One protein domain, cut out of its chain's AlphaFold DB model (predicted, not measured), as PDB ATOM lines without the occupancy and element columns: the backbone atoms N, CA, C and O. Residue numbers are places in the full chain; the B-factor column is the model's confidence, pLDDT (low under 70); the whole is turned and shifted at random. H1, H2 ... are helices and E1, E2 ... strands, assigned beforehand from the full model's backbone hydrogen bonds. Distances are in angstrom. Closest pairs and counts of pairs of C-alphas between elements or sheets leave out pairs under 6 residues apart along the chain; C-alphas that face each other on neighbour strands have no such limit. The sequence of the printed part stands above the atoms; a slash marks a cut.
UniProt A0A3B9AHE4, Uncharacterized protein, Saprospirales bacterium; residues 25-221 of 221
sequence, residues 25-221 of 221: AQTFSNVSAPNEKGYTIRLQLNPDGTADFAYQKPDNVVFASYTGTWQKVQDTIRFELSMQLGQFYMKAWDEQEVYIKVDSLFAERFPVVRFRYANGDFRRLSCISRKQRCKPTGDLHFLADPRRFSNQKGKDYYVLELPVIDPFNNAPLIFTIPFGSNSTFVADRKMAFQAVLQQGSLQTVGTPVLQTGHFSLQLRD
ATOM      1  N   ALA A  25     179.453 229.929 216.335       83.88
ATOM      2  CA  ALA A  25     179.619 229.821 214.898       83.88
ATOM      3  C   ALA A  25     178.257 229.719 214.191       83.88
ATOM      4  O   ALA A  25     177.342 229.055 214.680       83.88
ATOM      5  N   GLN A  26     178.128 230.367 213.034       88.88
ATOM      6  CA  GLN A  26     176.922 230.309 212.207       88.88
ATOM      7  C   GLN A  26     177.126 229.293 211.091       88.88
ATOM      8  O   GLN A  26     178.019 229.462 210.261       88.88
ATOM      9  N   THR A  27     176.293 228.254 211.050       89.44
ATOM     10  CA  THR A  27     176.379 227.219 210.016       89.44
ATOM     11  C   THR A  27     175.315 227.439 208.957       89.44
ATOM     12  O   THR A  27     174.128 227.503 209.246       89.44
ATOM     13  N   PHE A  28     175.739 227.491 207.706       91.19
ATOM     14  CA  PHE A  28     174.895 227.560 206.530       91.19
ATOM     15  C   PHE A  28     175.029 226.271 205.733       91.19
ATOM     16  O   PHE A  28     176.115 225.700 205.597       91.19
ATOM     17  N   SER A  29     173.932 225.809 205.146       90.00
ATOM     18  CA  SER A  29     173.992 224.670 204.237       90.00
ATOM     19  C   SER A  29     172.911 224.727 203.181       90.00
ATOM     20  O   SER A  29     171.825 225.245 203.439       90.00
ATOM     21  N   ASN A  30     173.156 224.060 202.065       87.44
ATOM     22  CA  ASN A  30     172.102 223.614 201.172       87.44
ATOM     23  C   ASN A  30     172.636 222.490 200.284       87.44
ATOM     24  O   ASN A  30     173.834 222.206 200.271       87.44
ATOM     25  N   VAL A  31     171.754 221.869 199.517       79.38
ATOM     26  CA  VAL A  31     172.157 221.088 198.350       79.38
ATOM     27  C   VAL A  31     172.109 222.039 197.153       79.38
ATOM     28  O   VAL A  31     171.089 222.698 196.949       79.38
ATOM     29  N   SER A  32     173.204 222.170 196.392       73.06
ATOM     30  CA  SER A  32     173.171 222.897 195.116       73.06
ATOM     31  C   SER A  32     172.063 222.301 194.254       73.06
ATOM     32  O   SER A  32     171.813 221.094 194.321       73.06
ATOM     33  N   ALA A  33     171.349 223.141 193.499       57.72
ATOM     34  CA  ALA A  33     170.138 222.712 192.809       57.72
ATOM     35  C   ALA A  33     170.389 221.422 191.991       57.72
ATOM     36  O   ALA A  33     171.505 221.212 191.511       57.72
ATOM     37  N   PRO A  34     169.386 220.551 191.771       46.09
ATOM     38  CA  PRO A  34     169.561 219.301 191.017       46.09
ATOM     39  C   PRO A  34     170.196 219.488 189.625       46.09
ATOM     40  O   PRO A  34     170.897 218.606 189.133       46.09
ATOM     41  N   ASN A  35     170.007 220.668 189.025       51.78
ATOM     42  CA  ASN A  35     170.576 221.062 187.732       51.78
ATOM     43  C   ASN A  35     172.057 221.503 187.831       51.78
ATOM     44  O   ASN A  35     172.758 221.587 186.826       51.78
ATOM     45  N   GLU A  36     172.555 221.734 189.045       58.59
ATOM     46  CA  GLU A  36     173.894 222.213 189.404       58.59
ATOM     47  C   GLU A  36     174.680 221.121 190.140       58.59
ATOM     48  O   GLU A  36     175.169 221.281 191.259       58.59
ATOM     49  N   LYS A  37     174.816 219.972 189.471       66.06
ATOM     50  CA  LYS A  37     175.721 218.860 189.819       66.06
ATOM     51  C   LYS A  37     175.447 218.124 191.146       66.06
ATOM     52  O   LYS A  37     176.101 217.096 191.355       66.06
ATOM     53  N   GLY A  38     174.486 218.573 191.963       80.94
ATOM     54  CA  GLY A  38     173.954 217.873 193.141       80.94
ATOM     55  C   GLY A  38     174.947 217.730 194.297       80.94
ATOM     56  O   GLY A  38     175.158 216.621 194.786       80.94
ATOM     57  N   TYR A  39     175.598 218.824 194.694       87.50
ATOM     58  CA  TYR A  39     176.517 218.842 195.833       87.50
ATOM     59  C   TYR A  39     175.799 219.268 197.109       87.50
ATOM     60  O   TYR A  39     175.099 220.271 197.120       87.50
ATOM     61  N   THR A  40     176.047 218.578 198.216       89.94
ATOM     62  CA  THR A  40     175.785 219.127 199.549       89.94
ATOM     63  C   THR A  40     176.893 220.115 199.874       89.94
ATOM     64  O   THR A  40     178.061 219.733 199.888       89.94
ATOM     65  N   ILE A  41     176.530 221.366 200.137       91.12
ATOM     66  CA  ILE A  41     177.448 222.458 200.455       91.12
ATOM     67  C   ILE A  41     177.197 222.897 201.895       91.12
ATOM     68  O   ILE A  41     176.049 223.073 202.315       91.12
ATOM     69  N   ARG A  42     178.278 223.067 202.653       93.00
ATOM     70  CA  ARG A  42     178.270 223.560 204.031       93.00
ATOM     71  C   ARG A  42     179.288 224.680 204.173       93.00
ATOM     72  O   ARG A  42     180.385 224.593 203.627       93.00
ATOM     73  N   LEU A  43     178.912 225.715 204.907       93.31
ATOM     74  CA  LEU A  43     179.761 226.848 205.239       93.31
ATOM     75  C   LEU A  43     179.519 227.213 206.697       93.31
ATOM     76  O   LEU A  43     178.383 227.473 207.069       93.31
ATOM     77  N   GLN A  44     180.564 227.271 207.503       93.25
ATOM     78  CA  GLN A  44     180.504 227.731 208.879       93.25
ATOM     79  C   GLN A  44     181.315 229.017 209.007       93.25
ATOM     80  O   GLN A  44     182.468 229.066 208.587       93.25
ATOM     81  N   LEU A  45     180.699 230.065 209.556       92.88
ATOM     82  CA  LEU A  45     181.363 231.315 209.913       92.88
ATOM     83  C   LEU A  45     181.670 231.277 211.404       92.88
ATOM     84  O   LEU A  45     180.752 231.300 212.227       92.88
ATOM     85  N   ASN A  46     182.948 231.210 211.753       91.75
ATOM     86  CA  ASN A  46     183.382 231.188 213.141       91.75
ATOM     87  C   ASN A  46     183.493 232.626 213.693       91.75
ATOM     88  O   ASN A  46     183.827 233.552 212.940       91.75
ATOM     89  N   PRO A  47     183.240 232.841 215.001       88.00
ATOM     90  CA  PRO A  47     183.291 234.173 215.615       88.00
ATOM     91  C   PRO A  47     184.683 234.816 215.608       88.00
ATOM     92  O   PRO A  47     184.800 236.034 215.719       88.00
ATOM     93  N   ASP A  48     185.736 234.012 215.475       91.31
ATOM     94  CA  ASP A  48     187.134 234.449 215.412       91.31
ATOM     95  C   ASP A  48     187.557 234.960 214.019       91.31
ATOM     96  O   ASP A  48     188.727 235.269 213.798       91.31
ATOM     97  N   GLY A  49     186.613 235.069 213.076       91.12
ATOM     98  CA  GLY A  49     186.874 235.507 211.704       91.12
ATOM     99  C   GLY A  49     187.379 234.394 210.784       91.12
ATOM    100  O   GLY A  49     187.709 234.661 209.625       91.12
ATOM    101  N   THR A  50     187.421 233.147 211.264       95.56
ATOM    102  CA  THR A  50     187.707 231.982 210.423       95.56
ATOM    103  C   THR A  50     186.437 231.403 209.805       95.56
ATOM    104  O   THR A  50     185.325 231.635 210.282       95.56
ATOM    105  N   ALA A  51     186.575 230.691 208.692       94.81
ATOM    106  CA  ALA A  51     185.471 230.003 208.038       94.81
ATOM    107  C   ALA A  51     185.882 228.611 207.578       94.81
ATOM    108  O   ALA A  51     186.958 228.435 207.004       94.81
ATOM    109  N   ASP A  52     184.962 227.666 207.742       94.69
ATOM    110  CA  ASP A  52     185.081 226.307 207.233       94.69
ATOM    111  C   ASP A  52     184.071 226.102 206.114       94.69
ATOM    112  O   ASP A  52     182.882 226.381 206.256       94.69
ATOM    113  N   PHE A  53     184.532 225.608 204.975       93.50
ATOM    114  CA  PHE A  53     183.699 225.371 203.806       93.50
ATOM    115  C   PHE A  53     183.921 223.959 203.303       93.50
ATOM    116  O   PHE A  53     185.062 223.531 203.128       93.50
ATOM    117  N   ALA A  54     182.844 223.242 203.010       93.06
ATOM    118  CA  ALA A  54     182.941 221.971 202.321       93.06
ATOM    119  C   ALA A  54     181.848 221.795 201.279       93.06
ATOM    120  O   ALA A  54     180.718 222.260 201.436       93.06
ATOM    121  N   TYR A  55     182.184 221.051 200.232       91.12
ATOM    122  CA  TYR A  55     181.201 220.491 199.322       91.12
ATOM    123  C   TYR A  55     181.459 219.011 199.104       91.12
ATOM    124  O   TYR A  55     182.604 218.563 199.032       91.12
ATOM    125  N   GLN A  56     180.380 218.249 198.969       90.12
ATOM    126  CA  GLN A  56     180.458 216.811 198.765       90.12
ATOM    127  C   GLN A  56     179.314 216.288 197.904       90.12
ATOM    128  O   GLN A  56     178.219 216.845 197.887       90.12
ATOM    129  N   LYS A  57     179.562 215.179 197.215       87.31
ATOM    130  CA  LYS A  57     178.508 214.315 196.673       87.31
ATOM    131  C   LYS A  57     178.121 213.236 197.689       87.31
ATOM    132  O   LYS A  57     178.850 213.045 198.668       87.31
ATOM    133  N   PRO A  58     177.002 212.520 197.470       83.81
ATOM    134  CA  PRO A  58     176.709 211.301 198.214       83.81
ATOM    135  C   PRO A  58     177.920 210.362 198.260       83.81
ATOM    136  O   PRO A  58     178.702 210.306 197.307       83.81
ATOM    137  N   ASP A  59     178.094 209.693 199.397       81.06
ATOM    138  CA  ASP A  59     179.199 208.766 199.684       81.06
ATOM    139  C   ASP A  59     180.612 209.348 199.485       81.06
ATOM    140  O   ASP A  59     181.587 208.611 199.312       81.06
ATOM    141  N   ASN A  60     180.717 210.681 199.495       83.38
ATOM    142  CA  ASN A  60     181.938 211.446 199.269       83.38
ATOM    143  C   ASN A  60     182.663 211.085 197.961       83.38
ATOM    144  O   ASN A  60     183.868 211.260 197.859       83.38
ATOM    145  N   VAL A  61     181.939 210.641 196.922       80.94
ATOM    146  CA  VAL A  61     182.534 210.332 195.598       80.94
ATOM    147  C   VAL A  61     183.280 211.544 195.010       80.94
ATOM    148  O   VAL A  61     184.227 211.404 194.237       80.94
ATOM    149  N   VAL A  62     182.844 212.748 195.384       86.50
ATOM    150  CA  VAL A  62     183.601 213.998 195.280       86.50
ATOM    151  C   VAL A  62     183.486 214.684 196.632       86.50
ATOM    152  O   VAL A  62     182.387 214.736 197.188       86.50
ATOM    153  N   PHE A  63     184.588 215.227 197.131       89.44
ATOM    154  CA  PHE A  63     184.631 215.932 198.406       89.44
ATOM    155  C   PHE A  63     185.720 216.990 198.368       89.44
ATOM    156  O   PHE A  63     186.813 216.733 197.870       89.44
ATOM    157  N   ALA A  64     185.461 218.157 198.938       90.69
ATOM    158  CA  ALA A  64     186.522 219.084 199.277       90.69
ATOM    159  C   ALA A  64     186.164 219.874 200.529       90.69
ATOM    160  O   ALA A  64     185.060 220.407 200.612       90.69
ATOM    161  N   SER A  65     187.113 219.983 201.454       92.25
ATOM    162  CA  SER A  65     187.057 220.850 202.625       92.25
ATOM    163  C   SER A  65     188.125 221.934 202.538       92.25
ATOM    164  O   SER A  65     189.226 221.727 202.025       92.25
ATOM    165  N   TYR A  66     187.785 223.110 203.041       93.75
ATOM    166  CA  TYR A  66     188.615 224.300 203.056       93.75
ATOM    167  C   TYR A  66     188.440 224.987 204.401       93.75
ATOM    168  O   TYR A  66     187.344 224.983 204.957       93.75
ATOM    169  N   THR A  67     189.506 225.616 204.873       95.25
ATOM    170  CA  THR A  67     189.463 226.513 206.026       95.25
ATOM    171  C   THR A  67     190.208 227.796 205.682       95.25
ATOM    172  O   THR A  67     191.086 227.799 204.813       95.25
ATOM    173  N   GLY A  68     189.861 228.897 206.322       96.38
ATOM    174  CA  GLY A  68     190.525 230.173 206.097       96.38
ATOM    175  C   GLY A  68     189.780 231.299 206.773       96.38
ATOM    176  O   GLY A  68     189.251 231.107 207.860       96.38
ATOM    177  N   THR A  69     189.743 232.467 206.145       97.25
ATOM    178  CA  THR A  69     189.157 233.668 206.741       97.25
ATOM    179  C   THR A  69     187.939 234.147 205.975       97.25
ATOM    180  O   THR A  69     187.766 233.887 204.776       97.25
ATOM    181  N   TRP A  70     187.088 234.882 206.683       95.81
ATOM    182  CA  TRP A  70     186.021 235.656 206.077       95.81
ATOM    183  C   TRP A  70     186.036 237.093 206.587       95.81
ATOM    184  O   TRP A  70     186.438 237.382 207.712       95.81
ATOM    185  N   GLN A  71     185.572 238.012 205.746       94.25
ATOM    186  CA  GLN A  71     185.420 239.412 206.114       94.25
ATOM    187  C   GLN A  71     184.157 239.990 205.490       94.25
ATOM    188  O   GLN A  71     183.931 239.872 204.285       94.25
ATOM    189  N   LYS A  72     183.348 240.674 206.301       90.62
ATOM    190  CA  LYS A  72     182.211 241.453 205.808       90.62
ATOM    191  C   LYS A  72     182.672 242.845 205.368       90.62
ATOM    192  O   LYS A  72     183.274 243.582 206.144       90.62
ATOM    193  N   VAL A  73     182.358 243.210 204.130       89.75
ATOM    194  CA  VAL A  73     182.599 244.523 203.524       89.75
ATOM    195  C   VAL A  73     181.271 245.011 202.947       89.75
ATOM    196  O   VAL A  73     180.819 244.512 201.918       89.75
ATOM    197  N   GLN A  74     180.637 245.976 203.623       87.31
ATOM    198  CA  GLN A  74     179.265 246.416 203.323       87.31
ATOM    199  C   GLN A  74     178.291 245.220 203.328       87.31
ATOM    200  O   GLN A  74     178.207 244.504 204.330       87.31
ATOM    201  N   ASP A  75     177.599 244.976 202.215       86.12
ATOM    202  CA  ASP A  75     176.626 243.889 202.057       86.12
ATOM    203  C   ASP A  75     177.248 242.590 201.520       86.12
ATOM    204  O   ASP A  75     176.559 241.586 201.347       86.12
ATOM    205  N   THR A  76     178.561 242.593 201.265       91.06
ATOM    206  CA  THR A  76     179.297 241.449 200.718       91.06
ATOM    207  C   THR A  76     180.185 240.815 201.782       91.06
ATOM    208  O   THR A  76     180.905 241.495 202.508       91.06
ATOM    209  N   ILE A  77     180.187 239.492 201.846       94.00
ATOM    210  CA  ILE A  77     181.117 238.682 202.625       94.00
ATOM    211  C   ILE A  77     182.158 238.122 201.659       94.00
ATOM    212  O   ILE A  77     181.814 237.535 200.633       94.00
ATOM    213  N   ARG A  78     183.433 238.334 201.973       95.06
ATOM    214  CA  ARG A  78     184.579 237.840 201.207       95.06
ATOM    215  C   ARG A  78     185.193 236.656 201.928       95.06
ATOM    216  O   ARG A  78     185.336 236.710 203.145       95.06
ATOM    217  N   PHE A  79     185.572 235.640 201.169       95.56
ATOM    218  CA  PHE A  79     186.189 234.417 201.665       95.56
ATOM    219  C   PHE A  79     187.564 234.237 201.044       95.56
ATOM    220  O   PHE A  79     187.702 234.364 199.826       95.56
ATOM    221  N   GLU A  80     188.543 233.881 201.869       96.69
ATOM    222  CA  GLU A  80     189.883 233.478 201.447       96.69
ATOM    223  C   GLU A  80     190.244 232.175 202.153       96.69
ATOM    224  O   GLU A  80     190.604 232.150 203.328       96.69
ATOM    225  N   LEU A  81     190.091 231.065 201.435       95.69
ATOM    226  CA  LEU A  81     190.141 229.723 201.998       95.69
ATOM    227  C   LEU A  81     191.258 228.901 201.360       95.69
ATOM    228  O   LEU A  81     191.572 229.045 200.177       95.69
ATOM    229  N   SER A  82     191.837 227.997 202.139       94.88
ATOM    230  CA  SER A  82     192.836 227.025 201.702       94.88
ATOM    231  C   SER A  82     192.307 225.616 201.917       94.88
ATOM    232  O   SER A  82     191.823 225.268 202.997       94.88
ATOM    233  N   MET A  83     192.376 224.808 200.865       91.69
ATOM    234  CA  MET A  83     191.891 223.436 200.876       91.69
ATOM    235  C   MET A  83     192.636 222.602 201.916       91.69
ATOM    236  O   MET A  83     193.855 222.467 201.850       91.69
ATOM    237  N   GLN A  84     191.883 222.014 202.838       89.50
ATOM    238  CA  GLN A  84     192.399 221.099 203.852       89.50
ATOM    239  C   GLN A  84     192.419 219.659 203.363       89.50
ATOM    240  O   GLN A  84     193.266 218.899 203.806       89.50
ATOM    241  N   LEU A  85     191.493 219.282 202.475       88.19
ATOM    242  CA  LEU A  85     191.452 217.982 201.807       88.19
ATOM    243  C   LEU A  85     190.514 218.061 200.603       88.19
ATOM    244  O   LEU A  85     189.346 218.396 200.767       88.19
ATOM    245  N   GLY A  86     190.979 217.706 199.406       87.56
ATOM    246  CA  GLY A  86     190.120 217.588 198.226       87.56
ATOM    247  C   GLY A  86     190.289 216.256 197.519       87.56
ATOM    248  O   GLY A  86     191.378 215.983 197.031       87.56
ATOM    249  N   GLN A  87     189.217 215.469 197.409       85.69
ATOM    250  CA  GLN A  87     189.124 214.316 196.521       85.69
ATOM    251  C   GLN A  87     188.435 214.705 195.213       85.69
ATOM    252  O   GLN A  87     187.248 215.047 195.181       85.69
ATOM    253  N   PHE A  88     189.156 214.537 194.110       74.12
ATOM    254  CA  PHE A  88     188.605 214.678 192.772       74.12
ATOM    255  C   PHE A  88     188.423 213.324 192.095       74.12
ATOM    256  O   PHE A  88     189.336 212.498 192.064       74.12
ATOM    257  N   TYR A  89     187.237 213.139 191.516       69.19
ATOM    258  CA  TYR A  89     186.907 212.014 190.655       69.19
ATOM    259  C   TYR A  89     187.402 212.290 189.229       69.19
ATOM    260  O   TYR A  89     186.857 213.146 188.529       69.19
ATOM    261  N   MET A  90     188.420 211.559 188.783       59.06
ATOM    262  CA  MET A  90     188.828 211.479 187.378       59.06
ATOM    263  C   MET A  90     188.553 210.058 186.876       59.06
ATOM    264  O   MET A  90     188.589 209.120 187.658       59.06
ATOM    265  N   LYS A  91     188.245 209.844 185.595       54.94
ATOM    266  CA  LYS A  91     188.105 208.474 185.064       54.94
ATOM    267  C   LYS A  91     189.481 207.886 184.750       54.94
ATOM    268  O   LYS A  91     190.309 208.574 184.154       54.94
ATOM    269  N   ALA A  92     189.704 206.641 185.165       48.94
ATOM    270  CA  ALA A  92     190.854 205.833 184.769       48.94
ATOM    271  C   ALA A  92     190.498 205.010 183.527       48.94
ATOM    272  O   ALA A  92     189.323 204.716 183.307       48.94
ATOM    273  N   TRP A  93     191.497 204.638 182.727       50.53
ATOM    274  CA  TRP A  93     191.297 203.928 181.459       50.53
ATOM    275  C   TRP A  93     191.640 202.430 181.515       50.53
ATOM    276  O   TRP A  93     191.356 201.741 180.541       50.53
ATOM    277  N   ASP A  94     192.222 201.918 182.610       55.41
ATOM    278  CA  ASP A  94     192.545 200.489 182.762       55.41
ATOM    279  C   ASP A  94     191.911 199.851 184.010       55.41
ATOM    280  O   ASP A  94     191.590 200.529 184.987       55.41
ATOM    281  N   GLU A  95     191.673 198.540 183.917       54.66
ATOM    282  CA  GLU A  95     190.876 197.730 184.846       54.66
ATOM    283  C   GLU A  95     191.734 196.851 185.777       54.66
ATOM    284  O   GLU A  95     191.209 195.953 186.434       54.66
ATOM    285  N   GLN A  96     193.059 197.027 185.820       60.16
ATOM    286  CA  GLN A  96     193.937 196.061 186.503       60.16
ATOM    287  C   GLN A  96     194.626 196.622 187.742       60.16
ATOM    288  O   GLN A  96     194.907 195.872 188.683       60.16
ATOM    289  N   GLU A  97     194.873 197.927 187.775       65.31
ATOM    290  CA  GLU A  97     195.560 198.577 188.882       65.31
ATOM    291  C   GLU A  97     194.764 199.776 189.380       65.31
ATOM    292  O   GLU A  97     194.284 200.608 188.613       65.31
ATOM    293  N   VAL A  98     194.618 199.867 190.698       68.12
ATOM    294  CA  VAL A  98     193.963 201.016 191.310       68.12
ATOM    295  C   VAL A  98     195.024 202.011 191.684       68.12
ATOM    296  O   VAL A  98     195.952 201.696 192.432       68.12
ATOM    297  N   TYR A  99     194.834 203.214 191.174       73.44
ATOM    298  CA  TYR A  99     195.723 204.328 191.384       73.44
ATOM    299  C   TYR A  99     194.982 205.445 192.106       73.44
ATOM    300  O   TYR A  99     193.987 205.990 191.618       73.44
ATOM    301  N   ILE A 100     195.478 205.786 193.290       74.62
ATOM    302  CA  ILE A 100     195.030 206.959 194.029       74.62
ATOM    303  C   ILE A 100     196.219 207.897 194.144       74.62
ATOM    304  O   ILE A 100     197.180 207.602 194.850       74.62
ATOM    305  N   LYS A 101     196.135 209.047 193.484       76.75
ATOM    306  CA  LYS A 101     197.146 210.088 193.624       76.75
ATOM    307  C   LYS A 101     196.951 210.810 194.945       76.75
ATOM    308  O   LYS A 101     195.832 211.219 195.254       76.75
ATOM    309  N   VAL A 102     198.016 210.967 195.719       75.44
ATOM    310  CA  VAL A 102     197.958 211.547 197.061       75.44
ATOM    311  C   VAL A 102     199.074 212.565 197.214       75.44
ATOM    312  O   VAL A 102     200.249 212.259 197.023       75.44
ATOM    313  N   ASP A 103     198.708 213.792 197.575       75.50
ATOM    314  CA  ASP A 103     199.705 214.803 197.909       75.50
ATOM    315  C   ASP A 103     200.627 214.321 199.041       75.50
ATOM    316  O   ASP A 103     200.211 213.600 199.951       75.50
ATOM    317  N   SER A 104     201.888 214.735 199.000       70.75
ATOM    318  CA  SER A 104     202.918 214.329 199.965       70.75
ATOM    319  C   SER A 104     202.504 214.583 201.422       70.75
ATOM    320  O   SER A 104     202.733 213.732 202.278       70.75
ATOM    321  N   LEU A 105     201.787 215.685 201.676       72.44
ATOM    322  CA  LEU A 105     201.219 216.048 202.981       72.44
ATOM    323  C   LEU A 105     200.288 214.962 203.562       72.44
ATOM    324  O   LEU A 105     200.166 214.806 204.779       72.44
ATOM    325  N   PHE A 106     199.619 214.209 202.691       71.69
ATOM    326  CA  PHE A 106     198.674 213.158 203.055       71.69
ATOM    327  C   PHE A 106     199.276 211.761 202.995       71.69
ATOM    328  O   PHE A 106     198.832 210.892 203.742       71.69
ATOM    329  N   ALA A 107     200.276 211.529 202.144       67.69
ATOM    330  CA  ALA A 107     200.843 210.202 201.913       67.69
ATOM    331  C   ALA A 107     201.316 209.519 203.214       67.69
ATOM    332  O   ALA A 107     201.178 208.306 203.363       67.69
ATOM    333  N   GLU A 108     201.801 210.291 204.188       64.94
ATOM    334  CA  GLU A 108     202.240 209.791 205.501       64.94
ATOM    335  C   GLU A 108     201.083 209.405 206.444       64.94
ATOM    336  O   GLU A 108     201.272 208.650 207.394       64.94
ATOM    337  N   ARG A 109     199.866 209.895 206.176       66.12
ATOM    338  CA  ARG A 109     198.682 209.763 207.043       66.12
ATOM    339  C   ARG A 109     197.684 208.706 206.559       66.12
ATOM    340  O   ARG A 109     196.623 208.566 207.160       66.12
ATOM    341  N   PHE A 110     197.990 207.971 205.484       68.06
ATOM    342  CA  PHE A 110     197.094 206.992 204.841       68.06
ATOM    343  C   PHE A 110     197.581 205.548 205.086       68.06
ATOM    344  O   PHE A 110     198.118 204.905 204.180       68.06
ATOM    345  N   PRO A 111     197.425 204.987 206.300       54.84
ATOM    346  CA  PRO A 111     197.982 203.671 206.607       54.84
ATOM    347  C   PRO A 111     197.170 202.505 206.016       54.84
ATOM    348  O   PRO A 111     197.688 201.390 205.920       54.84
ATOM    349  N   VAL A 112     195.889 202.711 205.679       63.47
ATOM    350  CA  VAL A 112     194.956 201.618 205.369       63.47
ATOM    351  C   VAL A 112     193.908 202.027 204.336       63.47
ATOM    352  O   VAL A 112     193.201 203.009 204.521       63.47
ATOM    353  N   VAL A 113     193.727 201.191 203.315       66.81
ATOM    354  CA  VAL A 113     192.591 201.236 202.383       66.81
ATOM    355  C   VAL A 113     191.729 199.994 202.608       66.81
ATOM    356  O   VAL A 113     192.260 198.899 202.821       66.81
ATOM    357  N   ARG A 114     190.398 200.130 202.578       71.94
ATOM    358  CA  ARG A 114     189.480 198.985 202.595       71.94
ATOM    359  C   ARG A 114     188.828 198.829 201.225       71.94
ATOM    360  O   ARG A 114     188.375 199.772 200.593       71.94
ATOM    361  N   PHE A 115     188.787 197.606 200.739       69.44
ATOM    362  CA  PHE A 115     188.101 197.257 199.503       69.44
ATOM    363  C   PHE A 115     186.736 196.653 199.848       69.44
ATOM    364  O   PHE A 115     186.714 195.860 200.785       69.44
ATOM    365  N   ARG A 116     185.649 196.956 199.113       75.44
ATOM    366  CA  ARG A 116     184.379 196.203 199.202       75.44
ATOM    367  C   ARG A 116     184.037 195.573 197.848       75.44
ATOM    368  O   ARG A 116     183.808 196.288 196.879       75.44
ATOM    369  N   TYR A 117     183.995 194.243 197.796       71.94
ATOM    370  CA  TYR A 117     183.650 193.467 196.593       71.94
ATOM    371  C   TYR A 117     182.146 193.446 196.344       71.94
ATOM    372  O   TYR A 117     181.361 193.642 197.272       71.94
ATOM    373  N   ALA A 118     181.740 193.163 195.099       70.00
ATOM    374  CA  ALA A 118     180.337 192.975 194.724       70.00
ATOM    375  C   ALA A 118     179.597 191.962 195.619       70.00
ATOM    376  O   ALA A 118     178.387 192.075 195.800       70.00
ATOM    377  N   ASN A 119     180.311 190.984 196.190       71.56
ATOM    378  CA  ASN A 119     179.766 189.990 197.122       71.56
ATOM    379  C   ASN A 119     179.680 190.474 198.588       71.56
ATOM    380  O   ASN A 119     179.248 189.713 199.447       71.56
ATOM    381  N   GLY A 120     180.087 191.712 198.883       72.31
ATOM    382  CA  GLY A 120     180.089 192.299 200.225       72.31
ATOM    383  C   GLY A 120     181.356 192.047 201.047       72.31
ATOM    384  O   GLY A 120     181.489 192.639 202.118       72.31
ATOM    385  N   ASP A 121     182.300 191.234 200.560       74.12
ATOM    386  CA  ASP A 121     183.555 190.964 201.265       74.12
ATOM    387  C   ASP A 121     184.426 192.216 201.362       74.12
ATOM    388  O   ASP A 121     184.500 193.021 200.426       74.12
ATOM    389  N   PHE A 122     185.179 192.310 202.460       71.69
ATOM    390  CA  PHE A 122     186.182 193.346 202.640       71.69
ATOM    391  C   PHE A 122     187.604 192.804 202.609       71.69
ATOM    392  O   PHE A 122     187.910 191.767 203.196       71.69
ATOM    393  N   ARG A 123     188.511 193.570 202.000       69.50
ATOM    394  CA  ARG A 123     189.954 193.345 202.127       69.50
ATOM    395  C   ARG A 123     190.630 194.607 202.630       69.50
ATOM    396  O   ARG A 123     190.495 195.673 202.036       69.50
ATOM    397  N   ARG A 124     191.371 194.478 203.730       67.88
ATOM    398  CA  ARG A 124     192.257 195.528 204.229       67.88
ATOM    399  C   ARG A 124     193.552 195.478 203.428       67.88
ATOM    400  O   ARG A 124     194.210 194.440 203.397       67.88
ATOM    401  N   LEU A 125     193.906 196.583 202.792       61.62
ATOM    402  CA  LEU A 125     195.150 196.731 202.057       61.62
ATOM    403  C   LEU A 125     195.964 197.838 202.727       61.62
ATOM    404  O   LEU A 125     195.523 198.982 202.824       61.62
ATOM    405  N   SER A 126     197.134 197.484 203.248       56.06
ATOM    406  CA  SER A 126     198.205 198.447 203.496       56.06
ATOM    407  C   SER A 126     198.954 198.669 202.181       56.06
ATOM    408  O   SER A 126     198.953 197.791 201.325       56.06
ATOM    409  N   CYS A 127     199.542 199.850 201.986       57.25
ATOM    410  CA  CYS A 127     200.210 200.247 200.741       57.25
ATOM    411  C   CYS A 127     201.112 199.127 200.163       57.25
ATOM    412  O   CYS A 127     202.036 198.667 200.837       57.25
ATOM    413  N   ILE A 128     200.851 198.690 198.919       48.97
ATOM    414  CA  ILE A 128     201.666 197.696 198.195       48.97
ATOM    415  C   ILE A 128     202.250 198.363 196.947       48.97
ATOM    416  O   ILE A 128     201.838 198.106 195.819       48.97
ATOM    417  N   SER A 129     203.252 199.221 197.130       48.00
ATOM    418  CA  SER A 129     204.114 199.594 196.006       48.00
ATOM    419  C   SER A 129     204.860 198.344 195.518       48.00
ATOM    420  O   SER A 129     205.532 197.675 196.309       48.00
ATOM    421  N   ARG A 130     204.820 198.058 194.203       42.03
ATOM    422  CA  ARG A 130     205.627 197.005 193.537       42.03
ATOM    423  C   ARG A 130     207.133 197.097 193.852       42.03
ATOM    424  O   ARG A 130     207.864 196.147 193.597       42.03
ATOM    425  N   LYS A 131     207.608 198.218 194.412       45.97
ATOM    426  CA  LYS A 131     208.998 198.453 194.821       45.97
ATOM    427  C   LYS A 131     209.141 198.706 196.330       45.97
ATOM    428  O   LYS A 131     209.795 199.670 196.693       45.97
ATOM    429  N   GLN A 132     208.538 197.884 197.199       45.03
ATOM    430  CA  GLN A 132     208.905 197.638 198.621       45.03
ATOM    431  C   GLN A 132     209.344 198.821 199.526       45.03
ATOM    432  O   GLN A 132     209.943 198.623 200.579       45.03
ATOM    433  N   ARG A 133     209.044 200.067 199.180       45.19
ATOM    434  CA  ARG A 133     209.300 201.237 200.011       45.19
ATOM    435  C   ARG A 133     208.105 202.141 199.817       45.19
ATOM    436  O   ARG A 133     207.949 202.724 198.746       45.19
ATOM    437  N   CYS A 134     207.268 202.238 200.842       49.78
ATOM    438  CA  CYS A 134     206.327 203.337 201.002       49.78
ATOM    439  C   CYS A 134     207.154 204.619 201.146       49.78
ATOM    440  O   CYS A 134     207.385 205.105 202.248       49.78
ATOM    441  N   LYS A 135     207.726 205.104 200.043       46.88
ATOM    442  CA  LYS A 135     208.299 206.439 200.006       46.88
ATOM    443  C   LYS A 135     207.112 207.403 199.954       46.88
ATOM    444  O   LYS A 135     206.218 207.163 199.143       46.88
ATOM    445  N   PRO A 136     207.088 208.457 200.784       43.69
ATOM    446  CA  PRO A 136     205.963 209.389 200.928       43.69
ATOM    447  C   PRO A 136     205.817 210.346 199.730       43.69
ATOM    448  O   PRO A 136     205.532 211.528 199.873       43.69
ATOM    449  N   THR A 137     206.040 209.848 198.517       47.00
ATOM    450  CA  THR A 137     206.030 210.640 197.293       47.00
ATOM    451  C   THR A 137     205.096 209.994 196.283       47.00
ATOM    452  O   THR A 137     205.501 209.102 195.538       47.00
ATOM    453  N   GLY A 138     203.854 210.471 196.248       61.66
ATOM    454  CA  GLY A 138     203.070 210.499 195.020       61.66
ATOM    455  C   GLY A 138     201.771 209.724 195.061       61.66
ATOM    456  O   GLY A 138     200.722 210.341 194.961       61.66
ATOM    457  N   ASP A 139     201.806 208.398 195.167       64.56
ATOM    458  CA  ASP A 139     200.674 207.595 194.702       64.56
ATOM    459  C   ASP A 139     200.477 206.306 195.507       64.56
ATOM    460  O   ASP A 139     201.432 205.597 195.834       64.56
ATOM    461  N   LEU A 140     199.220 205.971 195.797       67.31
ATOM    462  CA  LEU A 140     198.822 204.685 196.356       67.31
ATOM    463  C   LEU A 140     198.415 203.754 195.218       67.31
ATOM    464  O   LEU A 140     197.440 204.000 194.508       67.31
ATOM    465  N   HIS A 141     199.166 202.665 195.098       66.88
ATOM    466  CA  HIS A 141     198.946 201.610 194.122       66.88
ATOM    467  C   HIS A 141     198.531 200.329 194.825       66.88
ATOM    468  O   HIS A 141     199.118 199.948 195.846       66.88
ATOM    469  N   PHE A 142     197.548 199.636 194.263       69.06
ATOM    470  CA  PHE A 142     197.210 198.300 194.721       69.06
ATOM    471  C   PHE A 142     196.571 197.455 193.623       69.06
ATOM    472  O   PHE A 142     195.838 197.937 192.760       69.06
ATOM    473  N   LEU A 143     196.867 196.156 193.691       66.50
ATOM    474  CA  LEU A 143     196.331 195.157 192.779       66.50
ATOM    475  C   LEU A 143     194.951 194.718 193.256       66.50
ATOM    476  O   LEU A 143     194.778 194.249 194.385       66.50
ATOM    477  N   ALA A 144     193.980 194.855 192.369       68.00
ATOM    478  CA  ALA A 144     192.646 194.336 192.570       68.00
ATOM    479  C   ALA A 144     192.606 192.808 192.327       68.00
ATOM    480  O   ALA A 144     193.444 192.278 191.600       68.00
ATOM    481  N   ASP A 145     191.663 192.078 192.942       70.62
ATOM    482  CA  ASP A 145     191.431 190.651 192.629       70.62
ATOM    483  C   ASP A 145     190.352 190.539 191.541       70.62
ATOM    484  O   ASP A 145     189.170 190.590 191.893       70.62
ATOM    485  N   PRO A 146     190.717 190.372 190.253       69.75
ATOM    486  CA  PRO A 146     189.779 190.420 189.128       69.75
ATOM    487  C   PRO A 146     188.663 189.369 189.219       69.75
ATOM    488  O   PRO A 146     187.606 189.541 188.624       69.75
ATOM    489  N   ARG A 147     188.853 188.288 189.990       75.19
ATOM    490  CA  ARG A 147     187.870 187.196 190.110       75.19
ATOM    491  C   ARG A 147     186.644 187.567 190.937       75.19
ATOM    492  O   ARG A 147     185.648 186.854 190.897       75.19
ATOM    493  N   ARG A 148     186.734 188.634 191.728       71.44
ATOM    494  CA  ARG A 148     185.682 189.070 192.654       71.44
ATOM    495  C   ARG A 148     184.930 190.311 192.155       71.44
ATOM    496  O   ARG A 148     184.150 190.883 192.912       71.44
ATOM    497  N   PHE A 149     185.178 190.722 190.909       67.81
ATOM    498  CA  PHE A 149     184.549 191.882 190.278       67.81
ATOM    499  C   PHE A 149     183.261 191.535 189.543       67.81
ATOM    500  O   PHE A 149     183.065 190.431 189.034       67.81
ATOM    501  N   SER A 150     182.403 192.540 189.449       63.50
ATOM    502  CA  SER A 150     181.250 192.612 188.578       63.50
ATOM    503  C   SER A 150     181.540 193.586 187.435       63.50
ATOM    504  O   SER A 150     181.826 194.759 187.646       63.50
ATOM    505  N   ASN A 151     181.330 193.159 186.192       62.59
ATOM    506  CA  ASN A 151     181.443 194.043 185.021       62.59
ATOM    507  C   ASN A 151     180.291 195.074 184.922       62.59
ATOM    508  O   ASN A 151     180.017 195.621 183.855       62.59
ATOM    509  N   GLN A 152     179.557 195.318 186.011       65.12
ATOM    510  CA  GLN A 152     178.425 196.234 186.066       65.12
ATOM    511  C   GLN A 152     178.842 197.557 186.708       65.12
ATOM    512  O   GLN A 152     179.263 197.626 187.863       65.12
ATOM    513  N   LYS A 153     178.679 198.641 185.949       60.78
ATOM    514  CA  LYS A 153     179.044 199.996 186.365       60.78
ATOM    515  C   LYS A 153     178.396 200.378 187.701       60.78
ATOM    516  O   LYS A 153     177.182 200.277 187.856       60.78
ATOM    517  N   GLY A 154     179.207 200.883 188.630       64.00
ATOM    518  CA  GLY A 154     178.748 201.390 189.928       64.00
ATOM    519  C   GLY A 154     178.461 200.316 190.980       64.00
ATOM    520  O   GLY A 154     178.040 200.668 192.077       64.00
ATOM    521  N   LYS A 155     178.690 199.030 190.676       70.06
ATOM    522  CA  LYS A 155     178.555 197.952 191.664       70.06
ATOM    523  C   LYS A 155     179.813 197.742 192.500       70.06
ATOM    524  O   LYS A 155     179.687 197.481 193.692       70.06
ATOM    525  N   ASP A 156     180.989 197.912 191.897       73.31
ATOM    526  CA  ASP A 156     182.272 197.741 192.580       73.31
ATOM    527  C   ASP A 156     182.904 199.053 193.046       73.31
ATOM    528  O   ASP A 156     182.900 200.079 192.356       73.31
ATOM    529  N   TYR A 157     183.410 198.944 194.269       75.19
ATOM    530  CA  TYR A 157     183.863 199.943 195.221       75.19
ATOM    531  C   TYR A 157     185.211 199.805 195.896       75.19
ATOM    532  O   TYR A 157     185.508 198.753 196.465       75.19
ATOM    533  N   TYR A 158     185.926 200.904 196.057       74.12
ATOM    534  CA  TYR A 158     186.880 201.038 197.152       74.12
ATOM    535  C   TYR A 158     186.288 201.927 198.231       74.12
ATOM    536  O   TYR A 158     185.679 202.949 197.923       74.12
ATOM    537  N   VAL A 159     186.468 201.537 199.490       79.00
ATOM    538  CA  VAL A 159     186.109 202.350 200.648       79.00
ATOM    539  C   VAL A 159     187.399 202.821 201.302       79.00
ATOM    540  O   VAL A 159     188.102 202.076 201.987       79.00
ATOM    541  N   LEU A 160     187.729 204.081 201.081       77.62
ATOM    542  CA  LEU A 160     188.868 204.699 201.726       77.62
ATOM    543  C   LEU A 160     188.396 205.382 203.007       77.62
ATOM    544  O   LEU A 160     187.633 206.336 202.957       77.62
ATOM    545  N   GLU A 161     188.853 204.887 204.148       79.50
ATOM    546  CA  GLU A 161     188.615 205.508 205.449       79.50
ATOM    547  C   GLU A 161     189.872 206.281 205.843       79.50
ATOM    548  O   GLU A 161     190.955 205.696 205.932       79.50
ATOM    549  N   LEU A 162     189.741 207.591 206.049       74.88
ATOM    550  CA  LEU A 162     190.851 208.439 206.467       74.88
ATOM    551  C   LEU A 162     190.794 208.710 207.970       74.88
ATOM    552  O   LEU A 162     189.712 208.952 208.504       74.88
ATOM    553  N   PRO A 163     191.951 208.785 208.655       71.75
ATOM    554  CA  PRO A 163     192.033 209.242 210.041       71.75
ATOM    555  C   PRO A 163     191.917 210.777 210.130       71.75
ATOM    556  O   PRO A 163     192.636 211.426 210.882       71.75
ATOM    557  N   VAL A 164     191.049 211.369 209.308       76.12
ATOM    558  CA  VAL A 164     190.723 212.794 209.290       76.12
ATOM    559  C   VAL A 164     189.252 212.909 209.653       76.12
ATOM    560  O   VAL A 164     188.410 212.243 209.050       76.12
ATOM    561  N   ILE A 165     188.962 213.734 210.653       80.69
ATOM    562  CA  ILE A 165     187.603 213.981 211.126       80.69
ATOM    563  C   ILE A 165     186.960 215.069 210.264       80.69
ATOM    564  O   ILE A 165     187.571 216.107 210.008       80.69
ATOM    565  N   ASP A 166     185.736 214.823 209.804       76.88
ATOM    566  CA  ASP A 166     184.914 215.823 209.126       76.88
ATOM    567  C   ASP A 166     184.525 216.929 210.126       76.88
ATOM    568  O   ASP A 166     183.901 216.629 211.155       76.88
ATOM    569  N   PRO A 167     184.849 218.203 209.839       70.38
ATOM    570  CA  PRO A 167     184.597 219.302 210.767       70.38
ATOM    571  C   PRO A 167     183.104 219.552 211.037       70.38
ATOM    572  O   PRO A 167     182.774 220.179 212.037       70.38
ATOM    573  N   PHE A 168     182.188 219.052 210.197       76.94
ATOM    574  CA  PHE A 168     180.750 219.318 210.326       76.94
ATOM    575  C   PHE A 168     179.957 218.224 211.049       76.94
ATOM    576  O   PHE A 168     178.823 218.470 211.457       76.94
ATOM    577  N   ASN A 169     180.481 217.001 211.154       78.81
ATOM    578  CA  ASN A 169     179.750 215.875 211.760       78.81
ATOM    579  C   ASN A 169     180.583 215.045 212.748       78.81
ATOM    580  O   ASN A 169     180.047 214.108 213.339       78.81
ATOM    581  N   ASN A 170     181.855 215.399 212.957       80.50
ATOM    582  CA  ASN A 170     182.755 214.743 213.901       80.50
ATOM    583  C   ASN A 170     182.915 213.224 213.669       80.50
ATOM    584  O   ASN A 170     183.169 212.464 214.603       80.50
ATOM    585  N   ALA A 171     182.761 212.769 212.421       83.31
ATOM    586  CA  ALA A 171     182.988 211.386 212.018       83.31
ATOM    587  C   ALA A 171     184.248 211.265 211.140       83.31
ATOM    588  O   ALA A 171     184.642 212.236 210.486       83.31
ATOM    589  N   PRO A 172     184.889 210.083 211.086       81.81
ATOM    590  CA  PRO A 172     185.936 209.816 210.107       81.81
ATOM    591  C   PRO A 172     185.426 210.017 208.680       81.81
ATOM    592  O   PRO A 172     184.324 209.582 208.334       81.81
ATOM    593  N   LEU A 173     186.245 210.632 207.829       84.44
ATOM    594  CA  LEU A 173     185.920 210.753 206.414       84.44
ATOM    595  C   LEU A 173     186.071 209.402 205.714       84.44
ATOM    596  O   LEU A 173     187.158 208.825 205.637       84.44
ATOM    597  N   ILE A 174     184.951 208.921 205.179       84.56
ATOM    598  CA  ILE A 174     184.861 207.692 204.400       84.56
ATOM    599  C   ILE A 174     184.521 208.060 202.960       84.56
ATOM    600  O   ILE A 174     183.516 208.720 202.704       84.56
ATOM    601  N   PHE A 175     185.347 207.610 202.024       83.31
ATOM    602  CA  PHE A 175     185.192 207.852 200.597       83.31
ATOM    603  C   PHE A 175     184.844 206.563 199.879       83.31
ATOM    604  O   PHE A 175     185.574 205.575 199.971       83.31
ATOM    605  N   THR A 176     183.757 206.595 199.118       81.25
ATOM    606  CA  THR A 176     183.412 205.526 198.187       81.25
ATOM    607  C   THR A 176     183.933 205.885 196.802       81.25
ATOM    608  O   THR A 176     183.485 206.850 196.189       81.25
ATOM    609  N   ILE A 177     184.897 205.116 196.303       79.69
ATOM    610  CA  ILE A 177     185.538 205.331 195.004       79.69
ATOM    611  C   ILE A 177     185.035 204.250 194.043       79.69
ATOM    612  O   ILE A 177     185.420 203.089 194.196       79.69
ATOM    613  N   PRO A 178     184.194 204.590 193.051       76.00
ATOM    614  CA  PRO A 178     183.752 203.633 192.044       76.00
ATOM    615  C   PRO A 178     184.924 203.050 191.251       76.00
ATOM    616  O   PRO A 178     185.870 203.765 190.911       76.00
ATOM    617  N   PHE A 179     184.824 201.779 190.872       72.31
ATOM    618  CA  PHE A 179     185.770 201.154 189.949       72.31
ATOM    619  C   PHE A 179     185.854 201.889 188.594       72.31
ATOM    620  O   PHE A 179     184.864 202.464 188.134       72.31
ATOM    621  N   GLY A 180     187.033 201.889 187.957       67.62
ATOM    622  CA  GLY A 180     187.298 202.643 186.718       67.62
ATOM    623  C   GLY A 180     187.521 204.148 186.930       67.62
ATOM    624  O   GLY A 180     187.384 204.954 186.005       67.62
ATOM    625  N   SER A 181     187.845 204.548 188.159       69.88
ATOM    626  CA  SER A 181     188.016 205.948 188.549       69.88
ATOM    627  C   SER A 181     189.378 206.162 189.194       69.88
ATOM    628  O   SER A 181     189.760 205.442 190.108       69.88
ATOM    629  N   ASN A 182     190.078 207.196 188.752       70.88
ATOM    630  CA  ASN A 182     191.261 207.744 189.384       70.88
ATOM    631  C   ASN A 182     190.828 208.764 190.434       70.88
ATOM    632  O   ASN A 182     190.301 209.829 190.105       70.88
ATOM    633  N   SER A 183     191.066 208.445 191.703       76.44
ATOM    634  CA  SER A 183     190.916 209.432 192.772       76.44
ATOM    635  C   SER A 183     192.211 210.208 192.938       76.44
ATOM    636  O   SER A 183     193.296 209.635 192.938       76.44
ATOM    637  N   THR A 184     192.095 211.523 193.073       80.88
ATOM    638  CA  THR A 184     193.231 212.390 193.390       80.88
ATOM    639  C   THR A 184     192.917 213.178 194.650       80.88
ATOM    640  O   THR A 184     191.924 213.903 194.673       80.88
ATOM    641  N   PHE A 185     193.776 213.049 195.658       82.62
ATOM    642  CA  PHE A 185     193.747 213.819 196.893       82.62
ATOM    643  C   PHE A 185     194.765 214.954 196.821       82.62
ATOM    644  O   PHE A 185     195.960 214.706 196.651       82.62
ATOM    645  N   VAL A 186     194.294 216.192 196.942       85.50
ATOM    646  CA  VAL A 186     195.135 217.401 196.939       85.50
ATOM    647  C   VAL A 186     194.890 218.257 198.177       85.50
ATOM    648  O   VAL A 186     193.793 218.231 198.742       85.50
ATOM    649  N   ALA A 187     195.911 219.014 198.579       87.12
ATOM    650  CA  ALA A 187     195.858 219.996 199.661       87.12
ATOM    651  C   ALA A 187     196.220 221.398 199.142       87.12
ATOM    652  O   ALA A 187     196.556 221.567 197.966       87.12
ATOM    653  N   ASP A 188     196.126 222.402 200.017       88.00
ATOM    654  CA  ASP A 188     196.713 223.747 199.888       88.00
ATOM    655  C   ASP A 188     196.276 224.577 198.672       88.00
ATOM    656  O   ASP A 188     196.752 225.693 198.440       88.00
ATOM    657  N   ARG A 189     195.302 224.089 197.900       89.31
ATOM    658  CA  ARG A 189     194.670 224.875 196.843       89.31
ATOM    659  C   ARG A 189     193.893 226.025 197.464       89.31
ATOM    660  O   ARG A 189     192.933 225.811 198.205       89.31
ATOM    661  N   LYS A 190     194.293 227.244 197.116       93.06
ATOM    662  CA  LYS A 190     193.609 228.467 197.530       93.06
ATOM    663  C   LYS A 190     192.329 228.671 196.732       93.06
ATOM    664  O   LYS A 190     192.266 228.371 195.539       93.06
ATOM    665  N   MET A 191     191.326 229.218 197.396       92.69
ATOM    666  CA  MET A 191     190.038 229.562 196.827       92.69
ATOM    667  C   MET A 191     189.569 230.873 197.444       92.69
ATOM    668  O   MET A 191     189.590 231.030 198.660       92.69
ATOM    669  N   ALA A 192     189.118 231.796 196.602       94.31
ATOM    670  CA  ALA A 192     188.498 233.029 197.049       94.31
ATOM    671  C   ALA A 192     187.153 233.204 196.354       94.31
ATOM    672  O   ALA A 192     187.029 232.924 195.161       94.31
ATOM    673  N   PHE A 193     186.148 233.641 197.104       94.44
ATOM    674  CA  PHE A 193     184.829 233.943 196.559       94.44
ATOM    675  C   PHE A 193     184.095 234.974 197.410       94.44
ATOM    676  O   PHE A 193     184.546 235.362 198.489       94.44
ATOM    677  N   GLN A 194     182.966 235.445 196.890       94.88
ATOM    678  CA  GLN A 194     182.129 236.444 197.537       94.88
ATOM    679  C   GLN A 194     180.701 235.931 197.667       94.88
ATOM    680  O   GLN A 194     180.220 235.188 196.809       94.88
ATOM    681  N   ALA A 195     180.016 236.355 198.722       93.75
ATOM    682  CA  ALA A 195     178.602 236.087 198.915       93.75
ATOM    683  C   ALA A 195     177.881 237.279 199.544       93.75
ATOM    684  O   ALA A 195     178.502 238.114 200.193       93.75
ATOM    685  N   VAL A 196     176.566 237.339 199.386       94.25
ATOM    686  CA  VAL A 196     175.695 238.314 200.051       94.25
ATOM    687  C   VAL A 196     174.773 237.586 201.021       94.25
ATOM    688  O   VAL A 196     174.261 236.514 200.699       94.25
ATOM    689  N   LEU A 197     174.577 238.150 202.215       89.12
ATOM    690  CA  LEU A 197     173.625 237.633 203.199       89.12
ATOM    691  C   LEU A 197     172.318 238.416 203.075       89.12
ATOM    692  O   LEU A 197     172.264 239.595 203.422       89.12
ATOM    693  N   GLN A 198     171.266 237.762 202.591       86.62
ATOM    694  CA  GLN A 198     169.944 238.356 202.418       86.62
ATOM    695  C   GLN A 198     168.885 237.417 202.991       86.62
ATOM    696  O   GLN A 198     168.811 236.256 202.606       86.62
ATOM    697  N   GLN A 199     168.064 237.919 203.921       84.06
ATOM    698  CA  GLN A 199     166.930 237.176 204.495       84.06
ATOM    699  C   GLN A 199     167.313 235.790 205.066       84.06
ATOM    700  O   GLN A 199     166.607 234.812 204.858       84.06
ATOM    701  N   GLY A 200     168.458 235.688 205.754       82.00
ATOM    702  CA  GLY A 200     168.950 234.414 206.313       82.00
ATOM    703  C   GLY A 200     169.591 233.466 205.289       82.00
ATOM    704  O   GLY A 200     170.064 232.391 205.660       82.00
ATOM    705  N   SER A 201     169.665 233.878 204.021       87.88
ATOM    706  CA  SER A 201     170.279 233.127 202.934       87.88
ATOM    707  C   SER A 201     171.606 233.750 202.502       87.88
ATOM    708  O   SER A 201     171.690 234.954 202.265       87.88
ATOM    709  N   LEU A 202     172.646 232.926 202.384       89.81
ATOM    710  CA  LEU A 202     173.963 233.324 201.894       89.81
ATOM    711  C   LEU A 202     174.117 232.895 200.434       89.81
ATOM    712  O   LEU A 202     174.146 231.701 200.134       89.81
ATOM    713  N   GLN A 203     174.213 233.864 199.526       92.19
ATOM    714  CA  GLN A 203     174.210 233.630 198.080       92.19
ATOM    715  C   GLN A 203     175.530 234.058 197.455       92.19
ATOM    716  O   GLN A 203     175.946 235.203 197.623       92.19
ATOM    717  N   THR A 204     176.190 233.164 196.720       91.81
ATOM    718  CA  THR A 204     177.437 233.506 196.018       91.81
ATOM    719  C   THR A 204     177.202 234.536 194.923       91.81
ATOM    720  O   THR A 204     176.241 234.411 194.165       91.81
ATOM    721  N   VAL A 205     178.131 235.474 194.766       91.00
ATOM    722  CA  VAL A 205     178.104 236.507 193.721       91.00
ATOM    723  C   VAL A 205     179.409 236.514 192.923       91.00
ATOM    724  O   VAL A 205     180.440 236.033 193.390       91.00
ATOM    725  N   GLY A 206     179.378 237.078 191.713       87.50
ATOM    726  CA  GLY A 206     180.563 237.208 190.860       87.50
ATOM    727  C   GLY A 206     180.913 235.916 190.122       87.50
ATOM    728  O   GLY A 206     180.077 235.363 189.415       87.50
ATOM    729  N   THR A 207     182.159 235.453 190.233       84.44
ATOM    730  CA  THR A 207     182.599 234.201 189.600       84.44
ATOM    731  C   THR A 207     182.151 233.000 190.439       84.44
ATOM    732  O   THR A 207     182.370 233.001 191.652       84.44
ATOM    733  N   PRO A 208     181.551 231.962 189.825       80.44
ATOM    734  CA  PRO A 208     181.106 230.781 190.549       80.44
ATOM    735  C   PRO A 208     182.265 230.062 191.240       80.44
ATOM    736  O   PRO A 208     183.394 230.014 190.744       80.44
ATOM    737  N   VAL A 209     181.959 229.447 192.378       79.88
ATOM    738  CA  VAL A 209     182.936 228.709 193.175       79.88
ATOM    739  C   VAL A 209     183.206 227.361 192.505       79.88
ATOM    740  O   VAL A 209     182.299 226.542 192.378       79.88
ATOM    741  N   LEU A 210     184.449 227.153 192.051       75.19
ATOM    742  CA  LEU A 210     184.988 225.937 191.411       75.19
ATOM    743  C   LEU A 210     183.930 224.914 190.936       75.19
ATOM    744  O   LEU A 210     183.176 225.160 189.998       75.19
ATOM    745  N   GLN A 211     183.904 223.718 191.528       74.19
ATOM    746  CA  GLN A 211     183.098 222.606 191.032       74.19
ATOM    747  C   GLN A 211     181.610 222.732 191.368       74.19
ATOM    748  O   GLN A 211     180.823 222.025 190.734       74.19
ATOM    749  N   THR A 212     181.237 223.617 192.298       79.31
ATOM    750  CA  THR A 212     179.870 223.771 192.810       79.31
ATOM    751  C   THR A 212     178.995 224.663 191.941       79.31
ATOM    752  O   THR A 212     177.787 224.479 191.943       79.31
ATOM    753  N   GLY A 213     179.582 225.588 191.172       83.56
ATOM    754  CA  GLY A 213     178.804 226.638 190.513       83.56
ATOM    755  C   GLY A 213     178.429 227.754 191.492       83.56
ATOM    756  O   GLY A 213     179.068 227.907 192.539       83.56
ATOM    757  N   HIS A 214     177.409 228.538 191.141       86.69
ATOM    758  CA  HIS A 214     176.763 229.433 192.099       86.69
ATOM    759  C   HIS A 214     175.951 228.615 193.100       86.69
ATOM    760  O   HIS A 214     175.436 227.556 192.767       86.69
ATOM    761  N   PHE A 215     175.847 229.092 194.336       87.12
ATOM    762  CA  PHE A 215     175.036 228.436 195.348       87.12
ATOM    763  C   PHE A 215     174.354 229.439 196.273       87.12
ATOM    764  O   PHE A 215     174.804 230.572 196.459       87.12
ATOM    765  N   SER A 216     173.262 228.974 196.874       90.44
ATOM    766  CA  SER A 216     172.508 229.665 197.912       90.44
ATOM    767  C   SER A 216     172.379 228.742 199.118       90.44
ATOM    768  O   SER A 216     171.846 227.634 199.002       90.44
ATOM    769  N   LEU A 217     172.902 229.176 200.262       90.50
ATOM    770  CA  LEU A 217     172.866 228.444 201.524       90.50
ATOM    771  C   LEU A 217     171.841 229.065 202.463       90.50
ATOM    772  O   LEU A 217     171.649 230.278 202.449       90.50
ATOM    773  N   GLN A 218     171.199 228.242 203.286       91.62
ATOM    774  CA  GLN A 218     170.296 228.699 204.340       91.62
ATOM    775  C   GLN A 218     170.986 228.558 205.691       91.62
ATOM    776  O   GLN A 218     171.711 227.579 205.900       91.62
ATOM    777  N   LEU A 219     170.773 229.530 206.579       88.38
ATOM    778  CA  LEU A 219     171.202 229.435 207.970       88.38
ATOM    779  C   LEU A 219     170.552 228.202 208.620       88.38
ATOM    780  O   LEU A 219     169.363 227.949 208.423       88.38
ATOM    781  N   ARG A 220     171.345 227.418 209.350       81.38
ATOM    782  CA  ARG A 220     170.859 226.356 210.233       81.38
ATOM    783  C   ARG A 220     170.784 226.891 211.656       81.38
ATOM    784  O   ARG A 220     171.734 227.537 212.098       81.38
ATOM    785  N   ASP A 221     169.674 226.589 212.317       59.84
ATOM    786  CA  ASP A 221     169.498 226.778 213.760       59.84
ATOM    787  C   ASP A 221     170.353 225.789 214.568       59.84
ATOM    788  O   ASP A 221     170.539 224.636 214.097       59.84
TER     789      ASP A 221
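Overview. This is residues 25 to 221 of the 221 residues of an uncharacterized protein of Saprospirales bacterium (UniProt A0A3B9AHE4). Two lobes sit end to end along an elongated whole: a closed barrel of eight strands, E1 to E5 and E13 to E15, and beyond it a looser lobe of two walls. One wall is E12, E6 and E9 carried on from the far part of E5, the other the strongly twisted sheet E8 E7 E10 E11, with few contacts between them; the short helix H1 is outside the barrel sheet, beside this second lobe. The printed part has 197 residues with one named helix and fifteen named strands, in the order E1 to E6, H1, E7 to E15; the class is mostly strand. The ring and the four-strand sheet are antiparallel throughout, while E6 and E12 are parallel. The whole is compact by its radius of gyration of the C-alphas, 18.6 A, and spans 60 by 34 by 28 A.

Along the chain. Find C-alpha 26 at (176.922, 230.309, 212.207), where E1, residues 26 to 31, begins. The barrel goes on with E2, residues 40 to 45, E3, residues 50 to 56, 20.5 A long, E4, residues 63 to 73, 29.1 A, and E5, residues 76 to 91, 37.5 A. E5 is the longest strand and ends at C-alpha 91, (188.105, 208.474, 185.064). Later come E13, residues 190 to 198, 26.1 A, E14, residues 201 to 205, and E15, residues 216 to 220, ending at C-alpha 220, (170.859, 226.356, 210.233). Between them look for E6, residues 97 to 102, H1, residues 104 to 107, E7, residues 113 to 116, E8, residues 122 to 125, E9, residues 138 to 143, E10, residues 157 to 165, 21.5 A, E11, residues 172 to 178, 19.2 A, and E12, residues 181 to 186.

Arrangement. Start at the barrel, where E1 to E5 form a meander, each strand the antiparallel neighbour of the one before, and E13 to E15 form another. In the hairpin of E1 and E2, N 28 and O 43 are 2.7 A apart; E15 closes the ring on E1, with N 29 and O 218 at 2.9 A. E4 bends by 64 degrees at residue 68 and E5 by 75 degrees at residue 84. Pairing along E5 is staggered: residues 76 to 82 pair with E13, N 77 and O 195 at 2.7 A, and residues 86 to 91 with E12, N 88 and O 184 at 2.9 A. On the other side of E12 lies E6, parallel at 17 degrees, with N 185 and O 101 at 2.8 A; E9 is antiparallel to E6, N 100 and O 140 at 2.9 A. H1 is on this barrel sheet, outside it, at a height of 6.6 A over the sheet, and over none of its strands, but only just, as 2 of its C-alphas fall on E12. H1 is too short for an O i to N i+4 pair; its one O i to N i+3 pair is within hydrogen-bond range. In the second sheet E8 and E11 are the edge strands; E10 and E11 are a hairpin, N 160 and O 175 at 2.8 A, and E7 pairs with E10, N 159 and O 114 at 2.8 A. The closest C-alphas of E11 and E12, Ile 177 and Ser 183, are 7.1 A apart; E5 and E11 are near each other, and E1 and E8 are apart.

Size, cuts and confidence. The two C-alphas farthest apart, those of Gln 74 and Arg 147, are 61.3 A apart. The printed part has no cut and ends at residue 221, the chain's last. The long links are E8 to E9 and E9 to E10. Mean pLDDT of the printed part is 77.6; 55 residues are under 70, among them residues 89 to 98 and 123 to 144.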